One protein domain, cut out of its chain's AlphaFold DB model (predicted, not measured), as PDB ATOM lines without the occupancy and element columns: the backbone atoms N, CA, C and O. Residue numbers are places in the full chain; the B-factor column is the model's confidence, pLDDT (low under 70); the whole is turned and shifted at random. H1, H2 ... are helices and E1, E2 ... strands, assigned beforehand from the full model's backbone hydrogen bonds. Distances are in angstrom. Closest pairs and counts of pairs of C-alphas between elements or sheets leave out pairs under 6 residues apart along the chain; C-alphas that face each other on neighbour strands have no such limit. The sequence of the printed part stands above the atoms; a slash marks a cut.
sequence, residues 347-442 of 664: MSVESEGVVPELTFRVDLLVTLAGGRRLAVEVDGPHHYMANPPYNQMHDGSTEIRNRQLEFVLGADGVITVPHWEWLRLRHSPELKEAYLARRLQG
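AT A GLANCE: This is residues 347 to 442 of the 664 residues of the protein "Predicted protein of CLR family" of Chlamydomonas reinhardtii (UniProt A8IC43). A strongly twisted sheet of four strands has the long helix H1 over one face, while the short helix H2 follows directly off the last residue of E4, and after it the chain turns and H3 folds back until its residues 435 to 440 graze the sheet, mostly near E4. A long loop, residues 380 to 395, lies at one end of the longest axis, and the E2-E3 hairpin turn lies at the other. The printed part has 96 residues with three named helices and four named strands, in the order E1 E2 E3 H1 E4 H2 H3. The sheet's order is E1, E2, E3, E4 and it is mixed; the class is mixed, helices and strands. The whole is compact, with a radius of gyration of the C-alphas of 13.8 A and spans of 40 by 33 by 21 A.

HOW THE PARTS SIT: E1, residues 347 to 355, and E2, residues 360 to 368, form an antiparallel hairpin, with N 350 and O 365 2.8 A apart, within hydrogen-bond range. E1 bends by 106 degrees at residue 352 and E2 by 91 degrees at residue 363. E2 and E3, residues 373 to 379, form a second antiparallel hairpin, with N 366 and O 374 at 2.8 A; the three strands are a meander, each the antiparallel neighbour of the one before. H1, residues 396 to 409, is on the sheet at a height of 8.7 A, over E3 and only just not over E2, on which 2 of its C-alphas fall. It runs along the strands, at 6 degrees to E3 on the local plane; the closest C-alphas of the two are those of Arg 373 and Leu 409, 6.0 A apart. E4, residues 414 to 418, is parallel to E3 at 21 degrees, with N 415 and O 375 at 2.8 A. E3, H1 and E4 make a strand-helix-strand unit, two parallel neighbour strands joined through a helix, with a right-handed crossover. H2, residues 419 to 424, only grazes the sheet, with its residues 419 to 422. H3, residues 429 to 440, is close to but not clearly touching H2, at a steep tilt of 45 degrees, opposite ways; the C-alphas of Trp 422 and Lys 432 are the closest, 7.4 A apart. H1 is apart from H2 and H3. In H1, H2 and H3 every O i to N i+4 pair is within hydrogen-bond range.

IN THESE COORDINATES: E1 begins at C-alpha 347, (-9.209, 57.711, -11.998), and measures 16.5 A. E2 measures 19.0 A and E3 18.9 A. H1 begins at C-alpha 396, (-3.063, 27.714, -2.597), and measures 19.7 A; H3, 16.2 A long, ends at C-alpha 440, (-9.784, 51.216, -1.502).

THE WHOLE: The C-alphas of Gly 370 and Pro 388 are the two farthest apart, at 41.4 A. The printed part has no cut, and the link from E3 to H1, 16 residues, is long. The mean pLDDT of the printed part is 74.7; 35 residues are under 70, among them residues 383 to 400 and 437 to 442.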
ATOM      1  N   MET A 347      -9.108  57.156 -10.646       76.69
ATOM      2  CA  MET A 347      -9.209  57.711 -11.998       76.69
ATOM      3  C   MET A 347     -10.122  56.874 -12.896       76.69
ATOM      4  O   MET A 347     -10.913  57.430 -13.655       76.69
ATOM      5  N   SER A 348     -10.017  55.546 -12.821       86.31
ATOM      6  CA  SER A 348     -10.871  54.626 -13.576       86.31
ATOM      7  C   SER A 348     -11.066  53.303 -12.841       86.31
ATOM      8  O   SER A 348     -10.256  52.916 -11.997       86.31
ATOM      9  N   VAL A 349     -12.160  52.618 -13.171       88.50
ATOM     10  CA  VAL A 349     -12.468  51.260 -12.715       88.50
ATOM     11  C   VAL A 349     -12.922  50.458 -13.928       88.50
ATOM     12  O   VAL A 349     -13.867  50.853 -14.609       88.50
ATOM     13  N   GLU A 350     -12.255  49.343 -14.189       91.25
ATOM     14  CA  GLU A 350     -12.572  48.417 -15.273       91.25
ATOM     15  C   GLU A 350     -13.056  47.098 -14.679       91.25
ATOM     16  O   GLU A 350     -12.352  46.477 -13.886       91.25
ATOM     17  N   SER A 351     -14.262  46.670 -15.049       91.69
ATOM     18  CA  SER A 351     -14.764  45.340 -14.692       91.69
ATOM     19  C   SER A 351     -14.115  44.292 -15.577       91.69
ATOM     20  O   SER A 351     -14.030  44.497 -16.787       91.69
ATOM     21  N   GLU A 352     -13.722  43.161 -14.987       90.94
ATOM     22  CA  GLU A 352     -13.045  42.069 -15.703       90.94
ATOM     23  C   GLU A 352     -11.794  42.581 -16.441       90.94
ATOM     24  O   GLU A 352     -11.508  42.211 -17.584       90.94
ATOM     25  N   GLY A 353     -11.077  43.498 -15.784       87.50
ATOM     26  CA  GLY A 353      -9.907  44.175 -16.326       87.50
ATOM     27  C   GLY A 353      -8.738  43.212 -16.494       87.50
ATOM     28  O   GLY A 353      -8.542  42.294 -15.697       87.50
ATOM     29  N   VAL A 354      -7.937  43.419 -17.537       88.12
ATOM     30  CA  VAL A 354      -6.765  42.581 -17.807       88.12
ATOM     31  C   VAL A 354      -5.516  43.261 -17.260       88.12
ATOM     32  O   VAL A 354      -5.249  44.419 -17.568       88.12
ATOM     33  N   VAL A 355      -4.724  42.523 -16.485       80.94
ATOM     34  CA  VAL A 355      -3.358  42.892 -16.098       80.94
ATOM     35  C   VAL A 355      -2.418  42.345 -17.179       80.94
ATOM     36  O   VAL A 355      -2.100  41.152 -17.158       80.94
ATOM     37  N   PRO A 356      -2.014  43.158 -18.174       72.94
ATOM     38  CA  PRO A 356      -1.339  42.682 -19.381       72.94
ATOM     39  C   PRO A 356      -0.006  41.987 -19.100       72.94
ATOM     40  O   PRO A 356       0.365  41.083 -19.839       72.94
ATOM     41  N   GLU A 357       0.683  42.351 -18.018       82.94
ATOM     42  CA  GLU A 357       1.961  41.754 -17.622       82.94
ATOM     43  C   GLU A 357       1.842  40.272 -17.248       82.94
ATOM     44  O   GLU A 357       2.800  39.520 -17.409       82.94
ATOM     45  N   LEU A 358       0.673  39.851 -16.758       66.69
ATOM     46  CA  LEU A 358       0.392  38.464 -16.378       66.69
ATOM     47  C   LEU A 358      -0.643  37.814 -17.289       66.69
ATOM     48  O   LEU A 358      -0.905  36.622 -17.168       66.69
ATOM     49  N   THR A 359      -1.277  38.592 -18.172       78.75
ATOM     50  CA  THR A 359      -2.486  38.215 -18.925       78.75
ATOM     51  C   THR A 359      -3.644  37.744 -18.034       78.75
ATOM     52  O   THR A 359      -4.577  37.088 -18.494       78.75
ATOM     53  N   PHE A 360      -3.602  38.090 -16.745       78.06
ATOM     54  CA  PHE A 360      -4.642  37.744 -15.785       78.06
ATOM     55  C   PHE A 360      -5.814  38.698 -15.931       78.06
ATOM     56  O   PHE A 360      -5.628  39.900 -16.099       78.06
ATOM     57  N   ARG A 361      -7.022  38.155 -15.834       87.31
ATOM     58  CA  ARG A 361      -8.254  38.935 -15.774       87.31
ATOM     59  C   ARG A 361      -8.724  38.993 -14.331       87.31
ATOM     60  O   ARG A 361      -8.934  37.925 -13.770       87.31
ATOM     61  N   VAL A 362      -8.826  40.182 -13.755       90.25
ATOM     62  CA  VAL A 362      -9.230  40.416 -12.356       90.25
ATOM     63  C   VAL A 362     -10.655  40.953 -12.309       90.25
ATOM     64  O   VAL A 362     -11.072  41.618 -13.259       90.25
ATOM     65  N   ASP A 363     -11.387  40.716 -11.219       92.25
ATOM     66  CA  ASP A 363     -12.797  41.129 -11.149       92.25
ATOM     67  C   ASP A 363     -12.971  42.642 -11.353       92.25
ATOM     68  O   ASP A 363     -13.832  43.071 -12.128       92.25
ATOM     69  N   LEU A 364     -12.121  43.461 -10.719       92.38
ATOM     70  CA  LEU A 364     -12.003  44.890 -11.019       92.38
ATOM     71  C   LEU A 364     -10.536  45.320 -11.096       92.38
ATOM     72  O   LEU A 364      -9.749  45.045 -10.193       92.38
ATOM     73  N   LEU A 365     -10.183  46.083 -12.126       92.56
ATOM     74  CA  LEU A 365      -8.908  46.789 -12.223       92.56
ATOM     75  C   LEU A 365      -9.148  48.283 -11.984       92.56
ATOM     76  O   LEU A 365      -9.849  48.949 -12.742       92.56
ATOM     77  N   VAL A 366      -8.578  48.817 -10.911       89.00
ATOM     78  CA  VAL A 366      -8.744  50.209 -10.486       89.00
ATOM     79  C   VAL A 366      -7.467  50.978 -10.788       89.00
ATOM     80  O   VAL A 366      -6.402  50.618 -10.296       89.00
ATOM     81  N   THR A 367      -7.559  52.065 -11.550       87.38
ATOM     82  CA  THR A 367      -6.427  52.972 -11.777       87.38
ATOM     83  C   THR A 367      -6.546  54.184 -10.867       87.38
ATOM     84  O   THR A 367      -7.583  54.843 -10.816       87.38
ATOM     85  N   LEU A 368      -5.467  54.490 -10.157       78.88
ATOM     86  CA  LEU A 368      -5.346  55.595  -9.218       78.88
ATOM     87  C   LEU A 368      -4.584  56.784  -9.826       78.88
ATOM     88  O   LEU A 368      -3.859  56.664 -10.820       78.88
ATOM     89  N   ALA A 369      -4.735  57.956  -9.212       62.34
ATOM     90  CA  ALA A 369      -4.036  59.175  -9.584       62.34
ATOM     91  C   ALA A 369      -2.524  58.982  -9.418       62.34
ATOM     92  O   ALA A 369      -2.036  58.714  -8.325       62.34
ATOM     93  N   GLY A 370      -1.782  59.119 -10.520       63.50
ATOM     94  CA  GLY A 370      -0.360  58.761 -10.595       63.50
ATOM     95  C   GLY A 370      -0.074  57.505 -11.426       63.50
ATOM     96  O   GLY A 370       1.089  57.161 -11.602       63.50
ATOM     97  N   GLY A 371      -1.106  56.848 -11.971       75.38
ATOM     98  CA  GLY A 371      -0.966  55.717 -12.899       75.38
ATOM     99  C   GLY A 371      -0.771  54.360 -12.222       75.38
ATOM    100  O   GLY A 371      -0.593  53.351 -12.903       75.38
ATOM    101  N   ARG A 372      -0.821  54.314 -10.886       79.94
ATOM    102  CA  ARG A 372      -0.823  53.066 -10.119       79.94
ATOM    103  C   ARG A 372      -2.123  52.304 -10.376       79.94
ATOM    104  O   ARG A 372      -3.189  52.908 -10.457       79.94
ATOM    105  N   ARG A 373      -2.035  50.980 -10.480       87.50
ATOM    106  CA  ARG A 373      -3.182  50.086 -10.675       87.50
ATOM    107  C   ARG A 373      -3.352  49.177  -9.462       87.50
ATOM    108  O   ARG A 373      -2.356  48.765  -8.874       87.50
ATOM    109  N   LEU A 374      -4.596  48.875  -9.109       88.00
ATOM    110  CA  LEU A 374      -4.983  47.915  -8.079       88.00
ATOM    111  C   LEU A 374      -5.923  46.872  -8.686       88.00
ATOM    112  O   LEU A 374      -6.847  47.233  -9.410       88.00
ATOM    113  N   ALA A 375      -5.726  45.605  -8.358       90.94
ATOM    114  CA  ALA A 375      -6.684  44.541  -8.613       90.94
ATOM    115  C   ALA A 375      -7.613  44.399  -7.403       90.94
ATOM    116  O   ALA A 375      -7.146  44.338  -6.269       90.94
ATOM    117  N   VAL A 376      -8.921  44.336  -7.629       91.75
ATOM    118  CA  VAL A 376      -9.902  43.962  -6.608       91.75
ATOM    119  C   VAL A 376     -10.488  42.615  -7.012       91.75
ATOM    120  O   VAL A 376     -11.084  42.532  -8.080       91.75
ATOM    121  N   GLU A 377     -10.325  41.597  -6.169       90.94
ATOM    122  CA  GLU A 377     -10.846  40.237  -6.386       90.94
ATOM    123  C   GLU A 377     -12.012  39.975  -5.414       90.94
ATOM    124  O   GLU A 377     -11.907  40.185  -4.197       90.94
ATOM    125  N   VAL A 378     -13.158  39.556  -5.944       91.38
ATOM    126  CA  VAL A 378     -14.394  39.258  -5.213       91.38
ATOM    127  C   VAL A 378     -14.452  37.763  -4.928       91.38
ATOM    128  O   VAL A 378     -15.048  36.963  -5.649       91.38
ATOM    129  N   ASP A 379     -13.841  37.381  -3.812       86.94
ATOM    130  CA  ASP A 379     -13.553  35.984  -3.538       86.94
ATOM    131  C   ASP A 379     -14.752  35.193  -3.007       86.94
ATOM    132  O   ASP A 379     -15.249  35.406  -1.891       86.94
ATOM    133  N   GLY A 380     -15.180  34.215  -3.808       84.44
ATOM    134  CA  GLY A 380     -16.220  33.247  -3.478       84.44
ATOM    135  C   GLY A 380     -15.758  32.160  -2.497       84.44
ATOM    136  O   GLY A 380     -14.573  32.051  -2.195       84.44
ATOM    137  N   PRO A 381     -16.671  31.300  -2.008       78.62
ATOM    138  CA  PRO A 381     -16.341  30.220  -1.069       78.62
ATOM    139  C   PRO A 381     -15.247  29.260  -1.555       78.62
ATOM    140  O   PRO A 381     -14.532  28.697  -0.738       78.62
ATOM    141  N   HIS A 382     -15.120  29.081  -2.872       73.94
ATOM    142  CA  HIS A 382     -14.138  28.186  -3.486       73.94
ATOM    143  C   HIS A 382     -12.709  28.735  -3.484       73.94
ATOM    144  O   HIS A 382     -11.797  27.969  -3.748       73.94
ATOM    145  N   HIS A 383     -12.515  30.022  -3.186       68.75
ATOM    146  CA  HIS A 383     -11.190  30.646  -3.099       68.75
ATOM    147  C   HIS A 383     -10.567  30.505  -1.702       68.75
ATOM    148  O   HIS A 383      -9.462  30.981  -1.454       68.75
ATOM    149  N   TYR A 384     -11.280  29.866  -0.771       69.25
ATOM    150  CA  TYR A 384     -10.858  29.658   0.608       69.25
ATOM    151  C   TYR A 384     -10.797  28.166   0.930       69.25
ATOM    152  O   TYR A 384     -11.487  27.348   0.319       69.25
ATOM    153  N   MET A 385      -9.991  27.799   1.926       58.97
ATOM    154  CA  MET A 385      -9.901  26.413   2.380       58.97
ATOM    155  C   MET A 385     -11.277  25.907   2.840       58.97
ATOM    156  O   MET A 385     -12.037  26.607   3.498       58.97
ATOM    157  N   ALA A 386     -11.618  24.657   2.543       59.81
ATOM    158  CA  ALA A 386     -12.948  24.137   2.875       59.81
ATOM    159  C   ALA A 386     -13.142  23.838   4.378       59.81
ATOM    160  O   ALA A 386     -14.270  23.819   4.874       59.81
ATOM    161  N   ASN A 387     -12.051  23.592   5.114       56.12
ATOM    162  CA  ASN A 387     -12.096  23.008   6.455       56.12
ATOM    163  C   ASN A 387     -11.891  24.056   7.564       56.12
ATOM    164  O   ASN A 387     -10.894  24.780   7.538       56.12
ATOM    165  N   PRO A 388     -12.759  24.109   8.593       48.91
ATOM    166  CA  PRO A 388     -12.499  24.872   9.813       48.91
ATOM    167  C   PRO A 388     -11.230  24.385  10.545       48.91
ATOM    168  O   PRO A 388     -10.944  23.188  10.518       48.91
ATOM    169  N   PRO A 389     -10.485  25.269  11.238       49.44
ATOM    170  CA  PRO A 389     -10.709  26.713  11.384       49.44
ATOM    171  C   PRO A 389     -10.218  27.549  10.185       49.44
ATOM    172  O   PRO A 389     -10.286  28.772  10.225       49.44
ATOM    173  N   TYR A 390      -9.720  26.912   9.127       51.62
ATOM    174  CA  TYR A 390      -9.019  27.566   8.021       51.62
ATOM    175  C   TYR A 390      -9.940  28.092   6.921       51.62
ATOM    176  O   TYR A 390      -9.457  28.622   5.931       51.62
ATOM    177  N   ASN A 391     -11.259  28.018   7.086       62.72
ATOM    178  CA  ASN A 391     -12.236  28.419   6.071       62.72
ATOM    179  C   ASN A 391     -12.322  29.924   5.772       62.72
ATOM    180  O   ASN A 391     -13.185  30.360   5.014       62.72
ATOM    181  N   GLN A 392     -11.428  30.706   6.371       67.25
ATOM    182  CA  GLN A 392     -11.195  32.117   6.072       67.25
ATOM    183  C   GLN A 392      -9.784  32.373   5.512       67.25
ATOM    184  O   GLN A 392      -9.425  33.522   5.286       67.25
ATOM    185  N   MET A 393      -8.984  31.324   5.295       57.22
ATOM    186  CA  MET A 393      -7.688  31.394   4.621       57.22
ATOM    187  C   MET A 393      -7.867  31.081   3.142       57.22
ATOM    188  O   MET A 393      -8.577  30.131   2.804       57.22
ATOM    189  N   HIS A 394      -7.237  31.877   2.278       62.41
ATOM    190  CA  HIS A 394      -7.197  31.615   0.843       62.41
ATOM    191  C   HIS A 394      -6.598  30.239   0.550       62.41
ATOM    192  O   HIS A 394      -5.720  29.761   1.271       62.41
ATOM    193  N   ASP A 395      -7.092  29.587  -0.498       54.16
ATOM    194  CA  ASP A 395      -6.487  28.357  -0.988       54.16
ATOM    195  C   ASP A 395      -5.149  28.628  -1.703       54.16
ATOM    196  O   ASP A 395      -4.777  29.770  -1.983       54.16
ATOM    197  N   GLY A 396      -4.390  27.568  -1.992       45.56
ATOM    198  CA  GLY A 396      -3.063  27.714  -2.597       45.56
ATOM    199  C   GLY A 396      -3.090  28.390  -3.972       45.56
ATOM    200  O   GLY A 396      -2.201  29.179  -4.284       45.56
ATOM    201  N   SER A 397      -4.109  28.115  -4.791       50.25
ATOM    202  CA  SER A 397      -4.266  28.727  -6.115       50.25
ATOM    203  C   SER A 397      -4.540  30.226  -6.040       50.25
ATOM    204  O   SER A 397      -3.934  30.997  -6.783       50.25
ATOM    205  N   THR A 398      -5.421  30.633  -5.131       63.50
ATOM    206  CA  THR A 398      -5.803  32.029  -4.909       63.50
ATOM    207  C   THR A 398      -4.623  32.813  -4.350       63.50
ATOM    208  O   THR A 398      -4.296  33.886  -4.847       63.50
ATOM    209  N   GLU A 399      -3.901  32.234  -3.393       62.03
ATOM    210  CA  GLU A 399      -2.722  32.855  -2.792       62.03
ATOM    211  C   GLU A 399      -1.583  33.053  -3.810       62.03
ATOM    212  O   GLU A 399      -0.968  34.118  -3.862       62.03
ATOM    213  N   ILE A 400      -1.313  32.062  -4.672       52.09
ATOM    214  CA  ILE A 400      -0.306  32.189  -5.744       52.09
ATOM    215  C   ILE A 400      -0.700  33.292  -6.726       52.09
ATOM    216  O   ILE A 400       0.133  34.123  -7.094       52.09
ATOM    217  N   ARG A 401      -1.972  33.320  -7.127       72.69
ATOM    218  CA  ARG A 401      -2.503  34.336  -8.031       72.69
ATOM    219  C   ARG A 401      -2.371  35.741  -7.437       72.69
ATOM    220  O   ARG A 401      -1.875  36.635  -8.122       72.69
ATOM    221  N   ASN A 402      -2.744  35.921  -6.169       71.06
ATOM    222  CA  ASN A 402      -2.625  37.196  -5.463       71.06
ATOM    223  C   ASN A 402      -1.166  37.659  -5.396       71.06
ATOM    224  O   ASN A 402      -0.879  38.799  -5.743       71.06
ATOM    225  N   ARG A 403      -0.221  36.763  -5.086       66.19
ATOM    226  CA  ARG A 403       1.217  37.091  -5.075       66.19
ATOM    227  C   ARG A 403       1.749  37.518  -6.438       66.19
ATOM    228  O   ARG A 403       2.572  38.426  -6.520       66.19
ATOM    229  N   GLN A 404       1.304  36.873  -7.514       62.19
ATOM    230  CA  GLN A 404       1.695  37.263  -8.871       62.19
ATOM    231  C   GLN A 404       1.152  38.652  -9.216       62.19
ATOM    232  O   GLN A 404       1.891  39.488  -9.736       62.19
ATOM    233  N   LEU A 405      -0.107  38.928  -8.874       71.25
ATOM    234  CA  LEU A 405      -0.709  40.249  -9.046       71.25
ATOM    235  C   LEU A 405       0.013  41.316  -8.209       71.25
ATOM    236  O   LEU A 405       0.343  42.370  -8.744       71.25
ATOM    237  N   GLU A 406       0.338  41.041  -6.944       75.81
ATOM    238  CA  GLU A 406       1.124  41.934  -6.078       75.81
ATOM    239  C   GLU A 406       2.539  42.174  -6.620       75.81
ATOM    240  O   GLU A 406       3.073  43.277  -6.522       75.81
ATOM    241  N   PHE A 407       3.160  41.183  -7.259       65.25
ATOM    242  CA  PHE A 407       4.468  41.370  -7.883       65.25
ATOM    243  C   PHE A 407       4.435  42.434  -8.995       65.25
ATOM    244  O   PHE A 407       5.365  43.230  -9.120       65.25
ATOM    245  N   VAL A 408       3.352  42.483  -9.775       70.12
ATOM    246  CA  VAL A 408       3.189  43.437 -10.886       70.12
ATOM    247  C   VAL A 408       2.600  44.773 -10.435       70.12
ATOM    248  O   VAL A 408       3.005  45.829 -10.924       70.12
ATOM    249  N   LEU A 409       1.634  44.744  -9.521       74.00
ATOM    250  CA  LEU A 409       0.860  45.911  -9.091       74.00
ATOM    251  C   LEU A 409       1.434  46.575  -7.822       74.00
ATOM    252  O   LEU A 409       1.012  47.671  -7.448       74.00
ATOM    253  N   GLY A 410       2.425  45.942  -7.190       64.69
ATOM    254  CA  GLY A 410       3.044  46.337  -5.923       64.69
ATOM    255  C   GLY A 410       2.531  45.512  -4.737       64.69
ATOM    256  O   GLY A 410       1.455  44.928  -4.802       64.69
ATOM    257  N   ALA A 411       3.277  45.507  -3.624       53.84
ATOM    258  CA  ALA A 411       3.007  44.698  -2.418       53.84
ATOM    259  C   ALA A 411       1.626  44.920  -1.757       53.84
ATOM    260  O   ALA A 411       1.234  44.166  -0.879       53.84
ATOM    261  N   ASP A 412       0.906  45.949  -2.201       64.69
ATOM    262  CA  ASP A 412      -0.436  46.349  -1.777       64.69
ATOM    263  C   ASP A 412      -1.356  46.554  -3.000       64.69
ATOM    264  O   ASP A 412      -2.236  47.420  -3.031       64.69
ATOM    265  N   GLY A 413      -1.047  45.855  -4.089       76.50
ATOM    266  CA  GLY A 413      -1.691  45.984  -5.389       76.50
ATOM    267  C   GLY A 413      -2.967  45.162  -5.520       76.50
ATOM    268  O   GLY A 413      -3.657  45.306  -6.524       76.50
ATOM    269  N   VAL A 414      -3.286  44.319  -4.534       83.25
ATOM    270  CA  VAL A 414      -4.438  43.413  -4.550       83.25
ATOM    271  C   VAL A 414      -5.334  43.675  -3.345       83.25
ATOM    272  O   VAL A 414      -4.878  43.759  -2.207       83.25
ATOM    273  N   ILE A 415      -6.633  43.808  -3.596       85.25
ATOM    274  CA  ILE A 415      -7.670  43.984  -2.585       85.25
ATOM    275  C   ILE A 415      -8.655  42.830  -2.705       85.25
ATOM    276  O   ILE A 415      -9.418  42.743  -3.661       85.25
ATOM    277  N   THR A 416      -8.709  41.992  -1.681       86.56
ATOM    278  CA  THR A 416      -9.712  40.933  -1.602       86.56
ATOM    279  C   THR A 416     -11.010  41.423  -0.960       86.56
ATOM    280  O   THR A 416     -11.008  42.086   0.085       86.56
ATOM    281  N   VAL A 417     -12.141  41.020  -1.540       89.69
ATOM    282  CA  VAL A 417     -13.488  41.164  -0.981       89.69
ATOM    283  C   VAL A 417     -14.059  39.777  -0.658       89.69
ATOM    284  O   VAL A 417     -14.608  39.125  -1.542       89.69
ATOM    285  N   PRO A 418     -13.987  39.313   0.605       87.25
ATOM    286  CA  PRO A 418     -14.496  37.994   0.967       87.25
ATOM    287  C   PRO A 418     -16.019  37.910   0.880       87.25
ATOM    288  O   PRO A 418     -16.732  38.781   1.398       87.25
ATOM    289  N   HIS A 419     -16.539  36.815   0.318       88.06
ATOM    290  CA  HIS A 419     -17.982  36.618   0.166       88.06
ATOM    291  C   HIS A 419     -18.757  36.748   1.489       88.06
ATOM    292  O   HIS A 419     -19.848  37.316   1.497       88.06
ATOM    293  N   TRP A 420     -18.226  36.275   2.625       85.25
ATOM    294  CA  TRP A 420     -18.936  36.362   3.908       85.25
ATOM    295  C   TRP A 420     -19.060  37.801   4.418       85.25
ATOM    296  O   TRP A 420     -20.079  38.144   5.017       85.25
ATOM    297  N   GLU A 421     -18.059  38.655   4.190       86.00
ATOM    298  CA  GLU A 421     -18.141  40.073   4.553       86.00
ATOM    299  C   GLU A 421     -19.124  40.793   3.642       86.00
ATOM    300  O   GLU A 421     -19.991  41.521   4.123       86.00
ATOM    301  N   TRP A 422     -19.055  40.513   2.341       86.44
ATOM    302  CA  TRP A 422     -19.953  41.091   1.352       86.44
ATOM    303  C   TRP A 422     -21.423  40.724   1.599       86.44
ATOM    304  O   TRP A 422     -22.305  41.588   1.557       86.44
ATOM    305  N   LEU A 423     -21.700  39.454   1.915       85.12
ATOM    306  CA  LEU A 423     -23.049  38.959   2.202       85.12
ATOM    307  C   LEU A 423     -23.613  39.525   3.515       85.12
ATOM    308  O   LEU A 423     -24.815  39.789   3.596       85.12
ATOM    309  N   ARG A 424     -22.769  39.782   4.527       87.69
ATOM    310  CA  ARG A 424     -23.196  40.411   5.795       87.69
ATOM    311  C   ARG A 424     -23.779  41.810   5.599       87.69
ATOM    312  O   ARG A 424     -24.657  42.198   6.366       87.69
ATOM    313  N   LEU A 425     -23.344  42.539   4.570       82.44
ATOM    314  CA  LEU A 425     -23.848  43.882   4.246       82.44
ATOM    315  C   LEU A 425     -25.251  43.866   3.606       82.44
ATOM    316  O   LEU A 425     -25.866  44.921   3.445       82.44
ATOM    317  N   ARG A 426     -25.786  42.679   3.277       79.44
ATOM    318  CA  ARG A 426     -27.117  42.480   2.675       79.44
ATOM    319  C   ARG A 426     -27.311  43.344   1.412       79.44
ATOM    320  O   ARG A 426     -26.369  43.578   0.654       79.44
ATOM    321  N   HIS A 427     -28.537  43.781   1.137       81.12
ATOM    322  CA  HIS A 427     -28.890  44.586  -0.036       81.12
ATOM    323  C   HIS A 427     -28.799  46.105   0.207       81.12
ATOM    324  O   HIS A 427     -29.529  46.835  -0.445       81.12
ATOM    325  N   SER A 428     -27.953  46.594   1.128       84.25
ATOM    326  CA  SER A 428     -27.742  48.044   1.310       84.25
ATOM    327  C   SER A 428     -26.613  48.540   0.398       84.25
ATOM    328  O   SER A 428     -25.453  48.175   0.628       84.25
ATOM    329  N   PRO A 429     -26.917  49.360  -0.626       78.75
ATOM    330  CA  PRO A 429     -25.903  49.930  -1.507       78.75
ATOM    331  C   PRO A 429     -24.934  50.843  -0.754       78.75
ATOM    332  O   PRO A 429     -23.732  50.757  -0.970       78.75
ATOM    333  N   GLU A 430     -25.427  51.633   0.198       71.12
ATOM    334  CA  GLU A 430     -24.638  52.630   0.930       71.12
ATOM    335  C   GLU A 430     -23.574  51.962   1.810       71.12
ATOM    336  O   GLU A 430     -22.431  52.411   1.882       71.12
ATOM    337  N   LEU A 431     -23.926  50.849   2.469       65.94
ATOM    338  CA  LEU A 431     -22.980  50.084   3.284       65.94
ATOM    339  C   LEU A 431     -21.933  49.363   2.433       65.94
ATOM    340  O   LEU A 431     -20.779  49.268   2.854       65.94
ATOM    341  N   LYS A 432     -22.320  48.871   1.251       79.31
ATOM    342  CA  LYS A 432     -21.412  48.235   0.286       79.31
ATOM    343  C   LYS A 432     -20.457  49.238  -0.347       79.31
ATOM    344  O   LYS A 432     -19.260  48.971  -0.417       79.31
ATOM    345  N   GLU A 433     -20.956  50.410  -0.717       75.00
ATOM    346  CA  GLU A 433     -20.152  51.524  -1.214       75.00
ATOM    347  C   GLU A 433     -19.167  51.998  -0.142       75.00
ATOM    348  O   GLU A 433     -17.964  52.048  -0.384       75.00
ATOM    349  N   ALA A 434     -19.634  52.227   1.089       63.72
ATOM    350  CA  ALA A 434     -18.765  52.590   2.205       63.72
ATOM    351  C   ALA A 434     -17.754  51.487   2.560       63.72
ATOM    352  O   ALA A 434     -16.682  51.777   3.091       63.72
ATOM    353  N   TYR A 435     -18.081  50.213   2.333       74.50
ATOM    354  CA  TYR A 435     -17.158  49.094   2.515       74.50
ATOM    355  C   TYR A 435     -16.052  49.101   1.452       74.50
ATOM    356  O   TYR A 435     -14.878  49.081   1.814       74.50
ATOM    357  N   LEU A 436     -16.403  49.209   0.167       76.12
ATOM    358  CA  LEU A 436     -15.426  49.276  -0.925       76.12
ATOM    359  C   LEU A 436     -14.574  50.541  -0.842       76.12
ATOM    360  O   LEU A 436     -13.357  50.454  -0.956       76.12
ATOM    361  N   ALA A 437     -15.177  51.693  -0.547       65.75
ATOM    362  CA  ALA A 437     -14.449  52.933  -0.311       65.75
ATOM    363  C   ALA A 437     -13.445  52.778   0.836       65.75
ATOM    364  O   ALA A 437     -12.310  53.218   0.702       65.75
ATOM    365  N   ARG A 438     -13.808  52.095   1.933       61.28
ATOM    366  CA  ARG A 438     -12.871  51.793   3.026       61.28
ATOM    367  C   ARG A 438     -11.769  50.822   2.617       61.28
ATOM    368  O   ARG A 438     -10.643  51.028   3.039       61.28
ATOM    369  N   ARG A 439     -12.061  49.800   1.809       68.62
ATOM    370  CA  ARG A 439     -11.052  48.856   1.294       68.62
ATOM    371  C   ARG A 439     -10.078  49.541   0.322       68.62
ATOM    372  O   ARG A 439      -8.879  49.323   0.422       68.62
ATOM    373  N   LEU A 440     -10.574  50.431  -0.540       66.38
ATOM    374  CA  LEU A 440      -9.784  51.216  -1.502       66.38
ATOM    375  C   LEU A 440      -8.974  52.342  -0.835       66.38
ATOM    376  O   LEU A 440      -7.822  52.576  -1.185       66.38
ATOM    377  N   GLN A 441      -9.555  53.035   0.148       56.78
ATOM    378  CA  GLN A 441      -8.901  54.097   0.932       56.78
ATOM    379  C   GLN A 441      -8.086  53.541   2.110       56.78
ATOM    380  O   GLN A 441      -7.498  54.299   2.875       56.78
ATOM    381  N   GLY A 442      -8.070  52.222   2.297       48.47
ATOM    382  CA  GLY A 442      -7.688  51.586   3.548       48.47
ATOM    383  C   GLY A 442      -7.134  50.184   3.334       48.47
ATOM    384  O   GLY A 442      -7.805  49.204   3.647       48.47
TER     385      GLY A 442